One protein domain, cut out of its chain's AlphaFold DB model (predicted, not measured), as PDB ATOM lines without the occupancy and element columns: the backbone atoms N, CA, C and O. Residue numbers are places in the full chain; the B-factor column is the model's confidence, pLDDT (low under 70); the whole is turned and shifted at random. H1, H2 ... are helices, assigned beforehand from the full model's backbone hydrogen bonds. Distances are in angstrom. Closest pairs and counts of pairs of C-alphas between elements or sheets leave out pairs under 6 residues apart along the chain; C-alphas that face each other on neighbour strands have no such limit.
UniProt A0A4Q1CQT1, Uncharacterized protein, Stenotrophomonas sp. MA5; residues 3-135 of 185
ATOM      1  N   THR A   3      27.828  -4.484  20.091       52.72
ATOM      2  CA  THR A   3      27.857  -4.067  18.680       52.72
ATOM      3  C   THR A   3      29.207  -4.315  18.005       52.72
ATOM      4  O   THR A   3      29.239  -4.599  16.814       52.72
ATOM      5  N   ASN A   4      30.308  -4.262  18.762       63.75
ATOM      6  CA  ASN A   4      31.667  -4.373  18.221       63.75
ATOM      7  C   ASN A   4      32.053  -5.827  17.877       63.75
ATOM      8  O   ASN A   4      32.785  -6.077  16.927       63.75
ATOM      9  N   THR A   5      31.525  -6.812  18.608       72.25
ATOM     10  CA  THR A   5      31.800  -8.237  18.355       72.25
ATOM     11  C   THR A   5      31.050  -8.768  17.133       72.25
ATOM     12  O   THR A   5      31.614  -9.524  16.346       72.25
ATOM     13  N   LEU A   6      29.806  -8.327  16.927       73.19
ATOM     14  CA  LEU A   6      28.984  -8.679  15.763       73.19
ATOM     15  C   LEU A   6      29.555  -8.123  14.450       73.19
ATOM     16  O   LEU A   6      29.631  -8.848  13.456       73.19
ATOM     17  N   SER A   7      29.991  -6.859  14.441       73.88
ATOM     18  CA  SER A   7      30.614  -6.257  13.257       73.88
ATOM     19  C   SER A   7      31.934  -6.945  12.913       73.88
ATOM     20  O   SER A   7      32.121  -7.342  11.767       73.88
ATOM     21  N   GLN A   8      32.796  -7.197  13.904       81.38
ATOM     22  CA  GLN A   8      34.068  -7.903  13.701       81.38
ATOM     23  C   GLN A   8      33.874  -9.340  13.195       81.38
ATOM     24  O   GLN A   8      34.625  -9.798  12.335       81.38
ATOM     25  N   ALA A   9      32.870 -10.064  13.700       84.00
ATOM     26  CA  ALA A   9      32.537 -11.396  13.196       84.00
ATOM     27  C   ALA A   9      32.082 -11.343  11.727       84.00
ATOM     28  O   ALA A   9      32.525 -12.152  10.911       84.00
ATOM     29  N   THR A  10      31.259 -10.351  11.377       85.19
ATOM     30  CA  THR A  10      30.781 -10.140  10.002       85.19
ATOM     31  C   THR A  10      31.936  -9.808   9.052       85.19
ATOM     32  O   THR A  10      32.018 -10.377   7.965       85.19
ATOM     33  N   GLU A  11      32.866  -8.943   9.464       85.62
ATOM     34  CA  GLU A  11      34.067  -8.607   8.688       85.62
ATOM     35  C   GLU A  11      34.953  -9.834   8.454       85.62
ATOM     36  O   GLU A  11      35.320 -10.110   7.312       85.62
ATOM     37  N   LYS A  12      35.223 -10.626   9.501       87.69
ATOM     38  CA  LYS A  12      36.000 -11.872   9.389       87.69
ATOM     39  C   LYS A  12      35.362 -12.868   8.422       87.69
ATOM     40  O   LYS A  12      36.069 -13.458   7.609       87.69
ATOM     41  N   LEU A  13      34.038 -13.035   8.481       89.00
ATOM     42  CA  LEU A  13      33.303 -13.896   7.552       89.00
ATOM     43  C   LEU A  13      33.444 -13.412   6.104       89.00
ATOM     44  O   LEU A  13      33.683 -14.218   5.210       89.00
ATOM     45  N   ILE A  14      33.335 -12.103   5.865       87.75
ATOM     46  CA  ILE A  14      33.484 -11.522   4.526       87.75
ATOM     47  C   ILE A  14      34.909 -11.716   3.998       87.75
ATOM     48  O   ILE A  14      35.074 -12.135   2.853       87.75
ATOM     49  N   SER A  15      35.933 -11.474   4.819       86.56
ATOM     50  CA  SER A  15      37.327 -11.716   4.430       86.56
ATOM     51  C   SER A  15      37.599 -13.192   4.124       86.56
ATOM     52  O   SER A  15      38.284 -13.491   3.151       86.56
ATOM     53  N   ALA A  16      37.022 -14.120   4.893       89.25
ATOM     54  CA  ALA A  16      37.147 -15.553   4.631       89.25
ATOM     55  C   ALA A  16      36.466 -15.972   3.315       89.25
ATOM     56  O   ALA A  16      37.036 -16.744   2.550       89.25
ATOM     57  N   ILE A  17      35.297 -15.403   2.990       89.88
ATOM     58  CA  ILE A  17      34.645 -15.619   1.685       89.88
ATOM     59  C   ILE A  17      35.557 -15.147   0.544       89.88
ATOM     60  O   ILE A  17      35.694 -15.830  -0.468       89.88
ATOM     61  N   GLN A  18      36.200 -13.986   0.704       86.06
ATOM     62  CA  GLN A  18      37.115 -13.433  -0.298       86.06
ATOM     63  C   GLN A  18      38.400 -14.254  -0.476       86.06
ATOM     64  O   GLN A  18      39.025 -14.150  -1.528       86.06
ATOM     65  N   ALA A  19      38.800 -15.039   0.526       88.88
ATOM     66  CA  ALA A  19      39.953 -15.934   0.438       88.88
ATOM     67  C   ALA A  19      39.671 -17.200  -0.395       88.88
ATOM     68  O   ALA A  19      40.608 -17.907  -0.749       88.88
ATOM     69  N   GLU A  20      38.403 -17.480  -0.731       90.12
ATOM     70  CA  GLU A  20      37.978 -18.638  -1.540       90.12
ATOM     71  C   GLU A  20      38.404 -20.009  -0.974       90.12
ATOM     72  O   GLU A  20      38.497 -21.001  -1.710       90.12
ATOM     73  N   ASP A  21      38.627 -20.060   0.341       90.50
ATOM     74  CA  ASP A  21      38.919 -21.265   1.114       90.50
ATOM     75  C   ASP A  21      37.648 -21.722   1.842       90.50
ATOM     76  O   ASP A  21      37.196 -21.116   2.817       90.50
ATOM     77  N   VAL A  22      37.036 -22.784   1.319       92.06
ATOM     78  CA  VAL A  22      35.757 -23.311   1.810       92.06
ATOM     79  C   VAL A  22      35.917 -23.999   3.170       92.06
ATOM     80  O   VAL A  22      35.015 -23.898   4.005       92.06
ATOM     81  N   ASP A  23      37.048 -24.653   3.423       91.94
ATOM     82  CA  ASP A  23      37.269 -25.436   4.643       91.94
ATOM     83  C   ASP A  23      37.598 -24.527   5.828       91.94
ATOM     84  O   ASP A  23      37.020 -24.664   6.916       91.94
ATOM     85  N   ALA A  24      38.446 -23.519   5.598       91.69
ATOM     86  CA  ALA A  24      38.687 -22.468   6.579       91.69
ATOM     87  C   ALA A  24      37.392 -21.701   6.891       91.69
ATOM     88  O   ALA A  24      37.090 -21.427   8.057       91.69
ATOM     89  N   PHE A  25      36.582 -21.409   5.866       93.00
ATOM     90  CA  PHE A  25      35.286 -20.760   6.044       93.00
ATOM     91  C   PHE A  25      34.314 -21.615   6.871       93.00
ATOM     92  O   PHE A  25      33.691 -21.102   7.802       93.00
ATOM     93  N   ARG A  26      34.214 -22.921   6.592       93.94
ATOM     94  CA  ARG A  26      33.373 -23.857   7.355       93.94
ATOM     95  C   ARG A  26      33.752 -23.874   8.833       93.94
ATOM     96  O   ARG A  26      32.879 -23.742   9.690       93.94
ATOM     97  N   THR A  27      35.046 -23.983   9.116       93.50
ATOM     98  CA  THR A  27      35.580 -23.985  10.484       93.50
ATOM     99  C   THR A  27      35.247 -22.676  11.203       93.50
ATOM    100  O   THR A  27      34.804 -22.677  12.353       93.50
ATOM    101  N   LEU A  28      35.390 -21.539  10.516       92.69
ATOM    102  CA  LEU A  28      35.039 -20.231  11.063       92.69
ATOM    103  C   LEU A  28      33.544 -20.125  11.401       92.69
ATOM    104  O   LEU A  28      33.205 -19.657  12.488       92.69
ATOM    105  N   VAL A  29      32.655 -20.572  10.505       92.06
ATOM    106  CA  VAL A  29      31.202 -20.568  10.744       92.06
ATOM    107  C   VAL A  29      30.851 -21.437  11.949       92.06
ATOM    108  O   VAL A  29      30.126 -20.976  12.825       92.06
ATOM    109  N   GLN A  30      31.413 -22.643  12.051       90.62
ATOM    110  CA  GLN A  30      31.187 -23.531  13.196       90.62
ATOM    111  C   GLN A  30      31.619 -22.884  14.516       90.62
ATOM    112  O   GLN A  30      30.856 -22.898  15.481       90.62
ATOM    113  N   ASN A  31      32.793 -22.247  14.547       90.31
ATOM    114  CA  ASN A  31      33.295 -21.557  15.735       90.31
ATOM    115  C   ASN A  31      32.392 -20.387  16.156       90.31
ATOM    116  O   ASN A  31      32.104 -20.221  17.340       90.31
ATOM    117  N   ILE A  32      31.920 -19.588  15.193       87.69
ATOM    118  CA  ILE A  32      31.002 -18.468  15.448       87.69
ATOM    119  C   ILE A  32      29.658 -18.987  15.973       87.69
ATOM    120  O   ILE A  32      29.154 -18.467  16.967       87.69
ATOM    121  N   THR A  33      29.090 -20.024  15.355       85.75
ATOM    122  CA  THR A  33      27.813 -20.605  15.790       85.75
ATOM    123  C   THR A  33      27.928 -21.232  17.182       85.75
ATOM    124  O   THR A  33      27.061 -20.999  18.024       85.75
ATOM    125  N   ALA A  34      29.014 -21.958  17.465       85.50
ATOM    126  CA  ALA A  34      29.267 -22.563  18.773       85.50
ATOM    127  C   ALA A  34      29.426 -21.508  19.877       85.50
ATOM    128  O   ALA A  34      28.824 -21.627  20.944       85.50
ATOM    129  N   ALA A  35      30.186 -20.444  19.615       83.00
ATOM    130  CA  ALA A  35      30.353 -19.356  20.570       83.00
ATOM    131  C   ALA A  35      29.044 -18.566  20.786       83.00
ATOM    132  O   ALA A  35      28.766 -18.143  21.908       83.00
ATOM    133  N   GLY A  36      28.204 -18.428  19.753       79.00
ATOM    134  CA  GLY A  36      26.869 -17.836  19.875       79.00
ATOM    135  C   GLY A  36      25.948 -18.675  20.758       79.00
ATOM    136  O   GLY A  36      25.297 -18.138  21.654       79.00
ATOM    137  N   LEU A  37      25.955 -19.995  20.564       81.31
ATOM    138  CA  LEU A  37      25.188 -20.931  21.383       81.31
ATOM    139  C   LEU A  37      25.649 -20.914  22.849       81.31
ATOM    140  O   LEU A  37      24.813 -20.861  23.748       81.31
ATOM    141  N   ALA A  38      26.962 -20.885  23.096       82.19
ATOM    142  CA  ALA A  38      27.525 -20.769  24.442       82.19
ATOM    143  C   ALA A  38      27.124 -19.456  25.142       82.19
ATOM    144  O   ALA A  38      26.969 -19.423  26.359       82.19
ATOM    145  N   ALA A  39      26.909 -18.385  24.373       78.88
ATOM    146  CA  ALA A  39      26.403 -17.108  24.868       78.88
ATOM    147  C   ALA A  39      24.866 -17.066  25.029       78.88
ATOM    148  O   ALA A  39      24.319 -16.008  25.339       78.88
ATOM    149  N   GLY A  40      24.159 -18.182  24.798       75.00
ATOM    150  CA  GLY A  40      22.697 -18.259  24.869       75.00
ATOM    151  C   GLY A  40      21.974 -17.547  23.720       75.00
ATOM    152  O   GLY A  40      20.794 -17.220  23.844       75.00
ATOM    153  N   ALA A  41      22.662 -17.267  22.610       74.38
ATOM    154  CA  ALA A  41      22.072 -16.617  21.447       74.38
ATOM    155  C   ALA A  41      21.356 -17.618  20.524       74.38
ATOM    156  O   ALA A  41      21.742 -18.781  20.405       74.38
ATOM    157  N   TYR A  42      20.338 -17.133  19.811       68.94
ATOM    158  CA  TYR A  42      19.658 -17.897  18.762       68.94
ATOM    159  C   TYR A  42      20.632 -18.282  17.618       68.94
ATOM    160  O   TYR A  42      21.443 -17.438  17.206       68.94
ATOM    161  N   PRO A  43      20.538 -19.516  17.070       64.56
ATOM    162  CA  PRO A  43      21.345 -19.971  15.939       64.56
ATOM    163  C   PRO A  43      21.319 -19.003  14.755       64.56
ATOM    164  O   PRO A  43      20.269 -18.659  14.230       64.56
ATOM    165  N   GLY A  44      22.487 -18.545  14.319       69.38
ATOM    166  CA  GLY A  44      22.592 -17.622  13.192       69.38
ATOM    167  C   GLY A  44      22.491 -16.138  13.554       69.38
ATOM    168  O   GLY A  44      22.709 -15.320  12.667       69.38
ATOM    169  N   LEU A  45      22.271 -15.737  14.818       78.31
ATOM    170  CA  LEU A  45      22.308 -14.314  15.220       78.31
ATOM    171  C   LEU A  45      23.587 -13.612  14.734       78.31
ATOM    172  O   LEU A  45      23.529 -12.518  14.179       78.31
ATOM    173  N   TRP A  46      24.741 -14.255  14.918       80.75
ATOM    174  CA  TRP A  46      26.037 -13.691  14.530       80.75
ATOM    175  C   TRP A  46      26.342 -13.828  13.035       80.75
ATOM    176  O   TRP A  46      27.075 -13.008  12.493       80.75
ATOM    177  N   LEU A  47      25.729 -14.797  12.349       84.44
ATOM    178  CA  LEU A  47      25.811 -14.934  10.887       84.44
ATOM    179  C   LEU A  47      24.917 -13.918  10.160       84.44
ATOM    180  O   LEU A  47      25.193 -13.525   9.028       84.44
ATOM    181  N   ASN A  48      23.866 -13.474  10.844       83.56
ATOM    182  CA  ASN A  48      22.941 -12.430  10.422       83.56
ATOM    183  C   ASN A  48      23.455 -11.018  10.732       83.56
ATOM    184  O   ASN A  48      22.771 -10.038  10.435       83.56
ATOM    185  N   GLY A  49      24.663 -10.911  11.298       81.50
ATOM    186  CA  GLY A  49      25.365  -9.650  11.458       81.50
ATOM    187  C   GLY A  49      25.492  -8.912  10.124       81.50
ATOM    188  O   GLY A  49      25.720  -9.503   9.063       81.50
ATOM    189  N   GLN A  50      25.298  -7.599  10.183       81.38
ATOM    190  CA  GLN A  50      25.435  -6.712   9.039       81.38
ATOM    191  C   GLN A  50      26.518  -5.680   9.327       81.38
ATOM    192  O   GLN A  50      26.614  -5.156  10.439       81.38
ATOM    193  N   LEU A  51      27.311  -5.360   8.307       78.19
ATOM    194  CA  LEU A  51      28.288  -4.286   8.403       78.19
ATOM    195  C   LEU A  51      27.578  -2.949   8.691       78.19
ATOM    196  O   LEU A  51      26.611  -2.601   7.993       78.19
ATOM    197  N   PRO A  52      28.049  -2.176   9.689       69.00
ATOM    198  CA  PRO A  52      27.452  -0.893  10.028       69.00
ATOM    199  C   PRO A  52      27.534   0.067   8.832       69.00
ATOM    200  O   PRO A  52      28.550   0.167   8.150       69.00
ATOM    201  N   GLY A  53      26.432   0.761   8.550       67.88
ATOM    202  CA  GLY A  53      26.323   1.718   7.445       67.88
ATOM    203  C   GLY A  53      25.922   1.117   6.092       67.88
ATOM    204  O   GLY A  53      25.143   1.750   5.385       67.88
ATOM    205  N   SER A  54      26.379  -0.093   5.740       66.19
ATOM    206  CA  SER A  54      26.028  -0.742   4.460       66.19
ATOM    207  C   SER A  54      24.880  -1.747   4.573       66.19
ATOM    208  O   SER A  54      24.160  -1.972   3.602       66.19
ATOM    209  N   GLY A  55      24.679  -2.353   5.747       72.19
ATOM    210  CA  GLY A  55      23.660  -3.387   5.923       72.19
ATOM    211  C   GLY A  55      23.979  -4.691   5.179       72.19
ATOM    212  O   GLY A  55      23.076  -5.476   4.908       72.19
ATOM    213  N   ILE A  56      25.241  -4.914   4.799       77.06
ATOM    214  CA  ILE A  56      25.674  -6.099   4.048       77.06
ATOM    215  C   ILE A  56      26.033  -7.215   5.031       77.06
ATOM    216  O   ILE A  56      26.831  -6.997   5.940       77.06
ATOM    217  N   SER A  57      25.479  -8.411   4.818       85.62
ATOM    218  CA  SER A  57      25.869  -9.630   5.545       85.62
ATOM    219  C   SER A  57      26.786 -10.528   4.707       85.62
ATOM    220  O   SER A  57      26.889 -10.379   3.486       85.62
ATOM    221  N   ALA A  58      27.411 -11.519   5.345       87.31
ATOM    222  CA  ALA A  58      28.222 -12.534   4.666       87.31
ATOM    223  C   ALA A  58      27.437 -13.302   3.578       87.31
ATOM    224  O   ALA A  58      27.976 -13.629   2.516       87.31
ATOM    225  N   LEU A  59      26.136 -13.527   3.796       87.62
ATOM    226  CA  LEU A  59      25.259 -14.185   2.824       87.62
ATOM    227  C   LEU A  59      25.043 -13.331   1.562       87.62
ATOM    228  O   LEU A  59      25.035 -13.860   0.453       87.62
ATOM    229  N   HIS A  60      24.951 -12.005   1.705       83.56
ATOM    230  CA  HIS A  60      24.876 -11.097   0.555       83.56
ATOM    231  C   HIS A  60      26.149 -11.166  -0.296       83.56
ATOM    232  O   HIS A  60      26.074 -11.212  -1.524       83.56
ATOM    233  N   VAL A  61      27.319 -11.184   0.350       84.31
ATOM    234  CA  VAL A  61      28.612 -11.201  -0.348       84.31
ATOM    235  C   VAL A  61      28.818 -12.516  -1.095       84.31
ATOM    236  O   VAL A  61      29.114 -12.491  -2.287       84.31
ATOM    237  N   SER A  62      28.615 -13.656  -0.434       88.31
ATOM    238  CA  SER A  62      28.762 -14.981  -1.055       88.31
ATOM    239  C   SER A  62      27.803 -15.173  -2.237       88.31
ATOM    240  O   SER A  62      28.228 -15.564  -3.326       88.31
ATOM    241  N   ALA A  63      26.533 -14.789  -2.084       83.50
ATOM    242  CA  ALA A  63      25.545 -14.876  -3.157       83.50
ATOM    243  C   ALA A  63      25.851 -13.926  -4.335       83.50
ATOM    244  O   ALA A  63      25.635 -14.274  -5.501       83.50
ATOM    245  N   ARG A  64      26.404 -12.734  -4.060       82.69
ATOM    246  CA  ARG A  64      26.848 -11.798  -5.102       82.69
ATOM    247  C   ARG A  64      28.071 -12.318  -5.854       82.69
ATOM    248  O   ARG A  64      28.104 -12.231  -7.080       82.69
ATOM    249  N   LEU A  65      29.058 -12.864  -5.144       84.06
ATOM    250  CA  LEU A  65      30.266 -13.431  -5.749       84.06
ATOM    251  C   LEU A  65      29.951 -14.660  -6.601       84.06
ATOM    252  O   LEU A  65      30.516 -14.787  -7.686       84.06
ATOM    253  N   TYR A  66      28.990 -15.491  -6.187       86.56
ATOM    254  CA  TYR A  66      28.432 -16.535  -7.045       86.56
ATOM    255  C   TYR A  66      27.878 -15.950  -8.354       86.56
ATOM    256  O   TYR A  66      28.272 -16.368  -9.440       86.56
ATOM    257  N   SER A  67      26.994 -14.948  -8.271       79.81
ATOM    258  CA  SER A  67      26.343 -14.357  -9.452       79.81
ATOM    259  C   SER A  67      27.353 -13.748 -10.438       79.81
ATOM    260  O   SER A  67      27.253 -13.960 -11.652       79.81
ATOM    261  N   ILE A  68      28.381 -13.057  -9.931       83.31
ATOM    262  CA  ILE A  68      29.455 -12.485 -10.758       83.31
ATOM    263  C   ILE A  68      30.272 -13.596 -11.435       83.31
ATOM    264  O   ILE A  68      30.542 -13.506 -12.633       83.31
ATOM    265  N   ASN A  69      30.598 -14.666 -10.706       84.38
ATOM    266  CA  ASN A  69      31.466 -15.746 -11.178       84.38
ATOM    267  C   ASN A  69      30.715 -16.960 -11.756       84.38
ATOM    268  O   ASN A  69      31.340 -17.973 -12.021       84.38
ATOM    269  N   HIS A  70      29.408 -16.874 -12.016       80.25
ATOM    270  CA  HIS A  70      28.576 -17.995 -12.497       80.25
ATOM    271  C   HIS A  70      29.068 -18.707 -13.778       80.25
ATOM    272  O   HIS A  70      28.549 -19.767 -14.111       80.25
ATOM    273  N   ARG A  71      29.988 -18.106 -14.550       83.38
ATOM    274  CA  ARG A  71      30.592 -18.734 -15.743       83.38
ATOM    275  C   ARG A  71      31.802 -19.605 -15.412       83.38
ATOM    276  O   ARG A  71      32.153 -20.460 -16.214       83.38
ATOM    277  N   ASP A  72      32.441 -19.360 -14.275       88.69
ATOM    278  CA  ASP A  72      33.563 -20.140 -13.768       88.69
ATOM    279  C   ASP A  72      33.000 -21.229 -12.853       88.69
ATOM    280  O   ASP A  72      32.533 -20.941 -11.748       88.69
ATOM    281  N   SER A  73      32.989 -22.475 -13.328       86.38
ATOM    282  CA  SER A  73      32.403 -23.599 -12.593       86.38
ATOM    283  C   SER A  73      33.084 -23.828 -11.246       86.38
ATOM    284  O   SER A  73      32.397 -24.048 -10.256       86.38
ATOM    285  N   VAL A  74      34.410 -23.690 -11.178       89.88
ATOM    286  CA  VAL A  74      35.182 -23.961  -9.960       89.88
ATOM    287  C   VAL A  74      34.902 -22.892  -8.908       89.88
ATOM    288  O   VAL A  74      34.585 -23.201  -7.760       89.88
ATOM    289  N   ARG A  75      34.983 -21.610  -9.285       87.25
ATOM    290  CA  ARG A  75      34.729 -20.513  -8.338       87.25
ATOM    291  C   ARG A  75      33.263 -20.420  -7.937       87.25
ATOM    292  O   ARG A  75      32.963 -20.190  -6.767       87.25
ATOM    293  N   SER A  76      32.340 -20.601  -8.882       87.69
ATOM    294  CA  SER A  76      30.909 -20.576  -8.572       87.69
ATOM    295  C   SER A  76      30.499 -21.726  -7.652       87.69
ATOM    296  O   SER A  76      29.720 -21.493  -6.731       87.69
ATOM    297  N   GLU A  77      31.066 -22.924  -7.803       91.56
ATOM    298  CA  GLU A  77      30.815 -24.035  -6.881       91.56
ATOM    299  C   GLU A  77      31.263 -23.696  -5.455       91.56
ATOM    300  O   GLU A  77      30.466 -23.817  -4.526       91.56
ATOM    301  N   LYS A  78      32.472 -23.146  -5.278       92.88
ATOM    302  CA  LYS A  78      32.958 -22.696  -3.960       92.88
ATOM    303  C   LYS A  78      32.006 -21.704  -3.294       92.88
ATOM    304  O   LYS A  78      31.643 -21.879  -2.131       92.88
ATOM    305  N   PHE A  79      31.572 -20.673  -4.022       90.81
ATOM    306  CA  PHE A  79      30.645 -19.682  -3.470       90.81
ATOM    307  C   PHE A  79      29.259 -20.267  -3.197       90.81
ATOM    308  O   PHE A  79      28.634 -19.888  -2.209       90.81
ATOM    309  N   ASN A  80      28.783 -21.212  -4.015       92.06
ATOM    310  CA  ASN A  80      27.548 -21.936  -3.727       92.06
ATOM    311  C   ASN A  80      27.662 -22.744  -2.426       92.06
ATOM    312  O   ASN A  80      26.754 -22.678  -1.601       92.06
ATOM    313  N   THR A  81      28.782 -23.432  -2.202       93.62
ATOM    314  CA  THR A  81      29.032 -24.181  -0.962       93.62
ATOM    315  C   THR A  81      29.102 -23.256   0.253       93.62
ATOM    316  O   THR A  81      28.535 -23.562   1.296       93.62
ATOM    317  N   MET A  82      29.724 -22.079   0.130       93.69
ATOM    318  CA  MET A  82      29.722 -21.077   1.207       93.69
ATOM    319  C   MET A  82      28.308 -20.557   1.519       93.69
ATOM    320  O   MET A  82      27.983 -20.342   2.686       93.69
ATOM    321  N   VAL A  83      27.452 -20.386   0.503       91.44
ATOM    322  CA  VAL A  83      26.030 -20.045   0.693       91.44
ATOM    323  C   VAL A  83      25.291 -21.171   1.418       91.44
ATOM    324  O   VAL A  83      24.544 -20.893   2.352       91.44
ATOM    325  N   GLU A  84      25.511 -22.425   1.025       93.06
ATOM    326  CA  GLU A  84      24.912 -23.601   1.668       93.06
ATOM    327  C   GLU A  84      25.287 -23.681   3.152       93.06
ATOM    328  O   GLU A  84      24.399 -23.710   4.000       93.06
ATOM    329  N   ILE A  85      26.581 -23.565   3.473       93.31
ATOM    330  CA  ILE A  85      27.089 -23.557   4.853       93.31
ATOM    331  C   ILE A  85      26.402 -22.471   5.689       93.31
ATOM    332  O   ILE A  85      25.994 -22.721   6.823       93.31
ATOM    333  N   LEU A  86      26.274 -21.254   5.152       91.19
ATOM    334  CA  LEU A  86      25.623 -20.155   5.865       91.19
ATOM    335  C   LEU A  86      24.144 -20.458   6.143       91.19
ATOM    336  O   LEU A  86      23.682 -20.236   7.261       91.19
ATOM    337  N   LEU A  87      23.413 -20.975   5.153       88.88
ATOM    338  CA  LEU A  87      21.989 -21.302   5.283       88.88
ATOM    339  C   LEU A  87      21.746 -22.445   6.280       88.88
ATOM    340  O   LEU A  87      20.860 -22.329   7.124       88.88
ATOM    341  N   GLU A  88      22.556 -23.506   6.235       89.06
ATOM    342  CA  GLU A  88      22.491 -24.637   7.176       89.06
ATOM    343  C   GLU A  88      22.727 -24.206   8.631       89.06
ATOM    344  O   GLU A  88      22.171 -24.794   9.555       89.06
ATOM    345  N   ASN A  89      23.517 -23.148   8.843       86.31
ATOM    346  CA  ASN A  89      23.827 -22.611  10.168       86.31
ATOM    347  C   ASN A  89      22.892 -21.464  10.606       86.31
ATOM    348  O   ASN A  89      23.153 -20.795  11.608       86.31
ATOM    349  N   GLY A  90      21.790 -21.226   9.884       82.62
ATOM    350  CA  GLY A  90      20.747 -20.278  10.292       82.62
ATOM    351  C   GLY A  90      20.928 -18.844   9.785       82.62
ATOM    352  O   GLY A  90      20.285 -17.922  10.304       82.62
ATOM    353  N   ALA A  91      21.779 -18.618   8.777       85.19
ATOM    354  CA  ALA A  91      21.802 -17.335   8.081       85.19
ATOM    355  C   ALA A  91      20.477 -17.113   7.336       85.19
ATOM    356  O   ALA A  91      19.964 -18.000   6.656       85.19
ATOM    357  N   SER A  92      19.927 -15.910   7.448       79.94
ATOM    358  CA  SER A  92      18.622 -15.568   6.903       79.94
ATOM    359  C   SER A  92      18.752 -14.897   5.528       79.94
ATOM    360  O   SER A  92      19.305 -13.796   5.426       79.94
ATOM    361  N   PRO A  93      18.203 -15.500   4.456       74.00
ATOM    362  CA  PRO A  93      18.190 -14.900   3.120       74.00
ATOM    363  C   PRO A  93      17.129 -13.802   2.956       74.00
ATOM    364  O   PRO A  93      17.123 -13.115   1.935       74.00
ATOM    365  N   THR A  94      16.234 -13.625   3.937       68.19
ATOM    366  CA  THR A  94      15.204 -12.571   3.933       68.19
ATOM    367  C   THR A  94      15.717 -11.237   4.472       68.19
ATOM    368  O   THR A  94      15.009 -10.235   4.386       68.19
ATOM    369  N   LEU A  95      16.945 -11.199   5.002       68.75
ATOM    370  CA  LEU A  95      17.577  -9.957   5.432       68.75
ATOM    371  C   LEU A  95      17.760  -9.032   4.230       68.75
ATOM    372  O   LEU A  95      18.455  -9.371   3.275       68.75
ATOM    373  N   GLY A  96      17.131  -7.862   4.296       59.88
ATOM    374  CA  GLY A  96      17.332  -6.793   3.327       59.88
ATOM    375  C   GLY A  96      18.595  -5.993   3.637       59.88
ATOM    376  O   GLY A  96      18.967  -5.813   4.802       59.88
ATOM    377  N   MET A  97      19.235  -5.467   2.595       59.81
ATOM    378  CA  MET A  97      20.305  -4.487   2.769       59.81
ATOM    379  C   MET A  97      19.742  -3.187   3.352       59.81
ATOM    380  O   MET A  97      18.801  -2.603   2.811       59.81
ATOM    381  N   GLY A  98      20.335  -2.726   4.455       50.12
ATOM    382  CA  GLY A  98      19.839  -1.601   5.251       50.12
ATOM    383  C   GLY A  98      19.747  -0.272   4.490       50.12
ATOM    384  O   GLY A  98      18.656   0.281   4.365       50.12
ATOM    385  N   LYS A  99      20.869   0.279   3.998       49.34
ATOM    386  CA  LYS A  99      20.908   1.563   3.266       49.34
ATOM    387  C   LYS A  99      22.084   1.643   2.285       49.34
ATOM    388  O   LYS A  99      23.083   0.951   2.404       49.34
ATOM    389  N   THR A 100      21.910   2.543   1.318       47.00
ATOM    390  CA  THR A 100      22.849   3.063   0.313       47.00
ATOM    391  C   THR A 100      24.336   2.858   0.624       47.00
ATOM    392  O   THR A 100      24.872   3.507   1.516       47.00
ATOM    393  N   TYR A 101      25.036   2.080  -0.205       41.22
ATOM    394  CA  TYR A 101      26.497   2.129  -0.288       41.22
ATOM    395  C   TYR A 101      26.907   2.797  -1.605       41.22
ATOM    396  O   TYR A 101      26.424   2.439  -2.682       41.22
ATOM    397  N   ARG A 102      27.757   3.828  -1.527       39.34
ATOM    398  CA  ARG A 102      28.337   4.494  -2.701       39.34
ATOM    399  C   ARG A 102      29.604   3.727  -3.064       39.34
ATOM    400  O   ARG A 102      30.456   3.548  -2.204       39.34
ATOM    401  N   LYS A 103      29.685   3.277  -4.321       39.34
ATOM    402  CA  LYS A 103      30.820   2.593  -4.964       39.34
ATOM    403  C   LYS A 103      32.159   2.937  -4.289       39.34
ATOM    404  O   LYS A 103      32.664   4.044  -4.459       39.34
ATOM    405  N   GLY A 104      32.705   1.984  -3.542       45.12
ATOM    406  CA  GLY A 104      33.961   2.109  -2.810       45.12
ATOM    407  C   GLY A 104      34.636   0.747  -2.705       45.12
ATOM    408  O   GLY A 104      33.962  -0.282  -2.681       45.12
ATOM    409  N   THR A 105      35.965   0.743  -2.719       42.00
ATOM    410  CA  THR A 105      36.778  -0.473  -2.670       42.00
ATOM    411  C   THR A 105      36.878  -0.944  -1.221       42.00
ATOM    412  O   THR A 105      37.509  -0.278  -0.403       42.00
ATOM    413  N   LEU A 106      36.254  -2.076  -0.882       42.19
ATOM    414  CA  LEU A 106      36.428  -2.705   0.428       42.19
ATOM    415  C   LEU A 106      37.683  -3.594   0.379       42.19
ATOM    416  O   LEU A 106      37.616  -4.765   0.011       42.19
ATOM    417  N   GLY A 107      38.839  -2.998   0.686       44.19
ATOM    418  CA  GLY A 107      40.136  -3.684   0.710       44.19
ATOM    419  C   GLY A 107      40.729  -4.003  -0.676       44.19
ATOM    420  O   GLY A 107      40.184  -3.591  -1.699       44.19
ATOM    421  N   PRO A 108      41.868  -4.721  -0.734       39.53
ATOM    422  CA  PRO A 108      42.614  -4.978  -1.974       39.53
ATOM    423  C   PRO A 108      41.850  -5.822  -3.013       39.53
ATOM    424  O   PRO A 108      42.230  -5.834  -4.183       39.53
ATOM    425  N   ASN A 109      40.735  -6.457  -2.627       43.34
ATOM    426  CA  ASN A 109      39.905  -7.272  -3.508       43.34
ATOM    427  C   ASN A 109      38.577  -6.566  -3.832       43.34
ATOM    428  O   ASN A 109      37.680  -6.413  -3.007       43.34
ATOM    429  N   ARG A 110      38.485  -6.112  -5.084       43.19
ATOM    430  CA  ARG A 110      37.436  -5.262  -5.667       43.19
ATOM    431  C   ARG A 110      36.022  -5.864  -5.549       43.19
ATOM    432  O   ARG A 110      35.589  -6.584  -6.444       43.19
ATOM    433  N   ILE A 111      35.248  -5.476  -4.533       49.19
ATOM    434  CA  ILE A 111      33.782  -5.626  -4.557       49.19
ATOM    435  C   ILE A 111      33.164  -4.340  -5.127       49.19
ATOM    436  O   ILE A 111      33.220  -3.281  -4.508       49.19
ATOM    437  N   ILE A 112      32.545  -4.427  -6.309       45.28
ATOM    438  CA  ILE A 112      31.686  -3.359  -6.843       45.28
ATOM    439  C   ILE A 112      30.280  -3.584  -6.282       45.28
ATOM    440  O   ILE A 112      29.510  -4.386  -6.810       45.28
ATOM    441  N   VAL A 113      29.961  -2.894  -5.185       49.94
ATOM    442  CA  VAL A 113      28.608  -2.862  -4.613       49.94
ATOM    443  C   VAL A 113      27.816  -1.742  -5.289       49.94
ATOM    444  O   VAL A 113      28.211  -0.573  -5.238       49.94
ATOM    445  N   THR A 114      26.719  -2.104  -5.951       44.56
ATOM    446  CA  THR A 114      25.793  -1.162  -6.593       44.56
ATOM    447  C   THR A 114      24.713  -0.714  -5.600       44.56
ATOM    448  O   THR A 114      24.415  -1.393  -4.621       44.56
ATOM    449  N   LYS A 115      24.167   0.487  -5.814       43.28
ATOM    450  CA  LYS A 115      23.167   1.130  -4.955       43.28
ATOM    451  C   LYS A 115      21.828   0.381  -5.018       43.28
ATOM    452  O   LYS A 115      21.047   0.634  -5.925       43.28
ATOM    453  N   ASP A 116      21.557  -0.461  -4.022       50.66
ATOM    454  CA  ASP A 116      20.358  -1.312  -3.971       50.66
ATOM    455  C   ASP A 116      19.699  -1.365  -2.566       50.66
ATOM    456  O   ASP A 116      19.596  -2.431  -1.958       50.66
ATOM    457  N   PRO A 117      19.274  -0.226  -1.984       53.62
ATOM    458  CA  PRO A 117      18.656  -0.215  -0.655       53.62
ATOM    459  C   PRO A 117      17.381  -1.074  -0.621       53.62
ATOM    460  O   PRO A 117      16.551  -0.982  -1.523       53.62
ATOM    461  N   GLY A 118      17.219  -1.890   0.424       51.69
ATOM    462  CA  GLY A 118      16.041  -2.737   0.627       51.69
ATOM    463  C   GLY A 118      16.019  -4.043  -0.171       51.69
ATOM    464  O   GLY A 118      15.133  -4.857   0.076       51.69
ATOM    465  N   LYS A 119      16.983  -4.283  -1.075       59.81
ATOM    466  CA  LYS A 119      17.064  -5.559  -1.793       59.81
ATOM    467  C   LYS A 119      17.498  -6.687  -0.861       59.81
ATOM    468  O   LYS A 119      18.458  -6.549  -0.101       59.81
ATOM    469  N   THR A 120      16.788  -7.798  -0.948       57.91
ATOM    470  CA  THR A 120      17.111  -9.068  -0.287       57.91
ATOM    471  C   THR A 120      18.255  -9.784  -1.007       57.91
ATOM    472  O   THR A 120      18.561  -9.481  -2.165       57.91
ATOM    473  N   VAL A 121      18.854 -10.793  -0.366       59.56
ATOM    474  CA  VAL A 121      19.895 -11.652  -0.973       59.56
ATOM    475  C   VAL A 121      19.466 -12.164  -2.353       59.56
ATOM    476  O   VAL A 121      20.260 -12.183  -3.292       59.56
ATOM    477  N   ALA A 122      18.185 -12.506  -2.502       55.28
ATOM    478  CA  ALA A 122      17.608 -12.979  -3.751       55.28
ATOM    479  C   ALA A 122      17.654 -11.929  -4.882       55.28
ATOM    480  O   ALA A 122      17.925 -12.242  -6.041       55.28
ATOM    481  N   GLU A 123      17.414 -10.666  -4.556       58.00
ATOM    482  CA  GLU A 123      17.370  -9.580  -5.536       58.00
ATOM    483  C   GLU A 123      18.773  -9.064  -5.888       58.00
ATOM    484  O   GLU A 123      18.974  -8.529  -6.977       58.00
ATOM    485  N   VAL A 124      19.762  -9.284  -5.011       62.00
ATOM    486  CA  VAL A 124      21.188  -8.970  -5.238       62.00
ATOM    487  C   VAL A 124      21.853  -9.937  -6.230       62.00
ATOM    488  O   VAL A 124      22.862  -9.599  -6.859       62.00
ATOM    489  N   CYS A 125      21.278 -11.124  -6.424       59.12
ATOM    490  CA  CYS A 125      21.796 -12.143  -7.335       59.12
ATOM    491  C   CYS A 125      21.574 -11.846  -8.833       59.12
ATOM    492  O   CYS A 125      22.010 -12.654  -9.652       59.12
ATOM    493  N   ASP A 126      20.923 -10.740  -9.228       61.78
ATOM    494  CA  ASP A 126      20.683 -10.353 -10.637       61.78
ATOM    495  C   ASP A 126      20.170 -11.523 -11.514       61.78
ATOM    496  O   ASP A 126      20.654 -11.775 -12.618       61.78
ATOM    497  N   LYS A 127      19.180 -12.272 -11.001       63.56
ATOM    498  CA  LYS A 127      18.567 -13.476 -11.615       63.56
ATOM    499  C   LYS A 127      19.471 -14.716 -11.726       63.56
ATOM    500  O   LYS A 127      19.053 -15.711 -12.315       63.56
ATOM    501  N   LYS A 128      20.676 -14.701 -11.150       73.19
ATOM    502  CA  LYS A 128      21.609 -15.841 -11.118       73.19
ATOM    503  C   LYS A 128      21.781 -16.337  -9.695       73.19
ATOM    504  O   LYS A 128      22.702 -15.951  -8.980       73.19
ATOM    505  N   PHE A 129      20.835 -17.167  -9.290       76.00
ATOM    506  CA  PHE A 129      20.757 -17.673  -7.931       76.00
ATOM    507  C   PHE A 129      21.746 -18.818  -7.700       76.00
ATOM    508  O   PHE A 129      21.845 -19.703  -8.555       76.00
ATOM    509  N   PRO A 130      22.423 -18.850  -6.539       82.69
ATOM    510  CA  PRO A 130      23.108 -20.046  -6.079       82.69
ATOM    511  C   PRO A 130      22.105 -21.207  -5.958       82.69
ATOM    512  O   PRO A 130      21.034 -21.013  -5.367       82.69
ATOM    513  N   PRO A 131      22.413 -22.410  -6.475       85.38
ATOM    514  CA  PRO A 131      21.574 -23.595  -6.321       85.38
ATOM    515  C   PRO A 131      21.142 -23.864  -4.873       85.38
ATOM    516  O   PRO A 131      19.984 -24.209  -4.645       85.38
ATOM    517  N   ALA A 132      22.026 -23.650  -3.895       84.88
ATOM    518  CA  ALA A 132      21.721 -23.805  -2.471       84.88
ATOM    519  C   ALA A 132      20.593 -22.866  -2.004       84.88
ATOM    520  O   ALA A 132      19.669 -23.285  -1.307       84.88
ATOM    521  N   LEU A 133      20.602 -21.615  -2.472       79.94
ATOM    522  CA  LEU A 133      19.564 -20.630  -2.166       79.94
ATOM    523  C   LEU A 133      18.211 -21.033  -2.780       79.94
ATOM    524  O   LEU A 133      17.165 -20.899  -2.147       79.94
ATOM    525  N   VAL A 134      18.226 -21.577  -4.004       79.56
ATOM    526  CA  VAL A 134      17.019 -22.092  -4.675       79.56
ATOM    527  C   VAL A 134      16.442 -23.289  -3.919       79.56
ATOM    528  O   VAL A 134      15.234 -23.324  -3.676       79.56
ATOM    529  N   LYS A 135      17.291 -24.246  -3.518       81.81
ATOM    530  CA  LYS A 135      16.888 -25.411  -2.714       81.81
ATOM    531  C   LYS A 135      16.253 -24.980  -1.395       81.81
ATOM    532  O   LYS A 135      15.190 -25.484  -1.050       81.81
TER     533      LYS A 135
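This is residues 3 to 135 of the 185 residues of an uncharacterized protein of Stenotrophomonas sp. MA5 (UniProt A0A4Q1CQT1). Two helical hairpins, H1 with H2 and H3 with H4, offset lengthwise, make an up-and-down bundle, each helix running against the one before. Short H5 packs on H3 and short H6 on H4. The printed part has 133 residues with six named helices, H1 to H6 in order, and no named strand; it is all helix, compact, radius of gyration of the C-alphas 13.7 A, spanning 39 by 31 by 29 A.

H2, residues 22 to 38, touches H1, residues 3 to 18, opposite ways at a shallow tilt of 18 degrees; closest C-alphas Phe 25 and Ala 16, 5.7 A. H3, residues 58 to 69, touches H4, residues 73 to 88; closest C-alphas Tyr 66 and Ser 76, 5.0 A. Every O i to N i+4 pair is within hydrogen-bond range in H1 to H4 and H6, residues 131 to 135; H5, residues 121 to 124, is too short for one.

H2 measures 24.2 A, H1 23.1 A, H4 22.1 A. H1 begins at C-alpha 3 (27.857, -4.067, 18.680); H6 ends at C-alpha 135 (16.888, -25.411, -2.714).

The printed part has no cut. Links H2 to H3 and H4 to H5 are long. Model pLDDT is under 70 at 42 residues, among them 94 to 127.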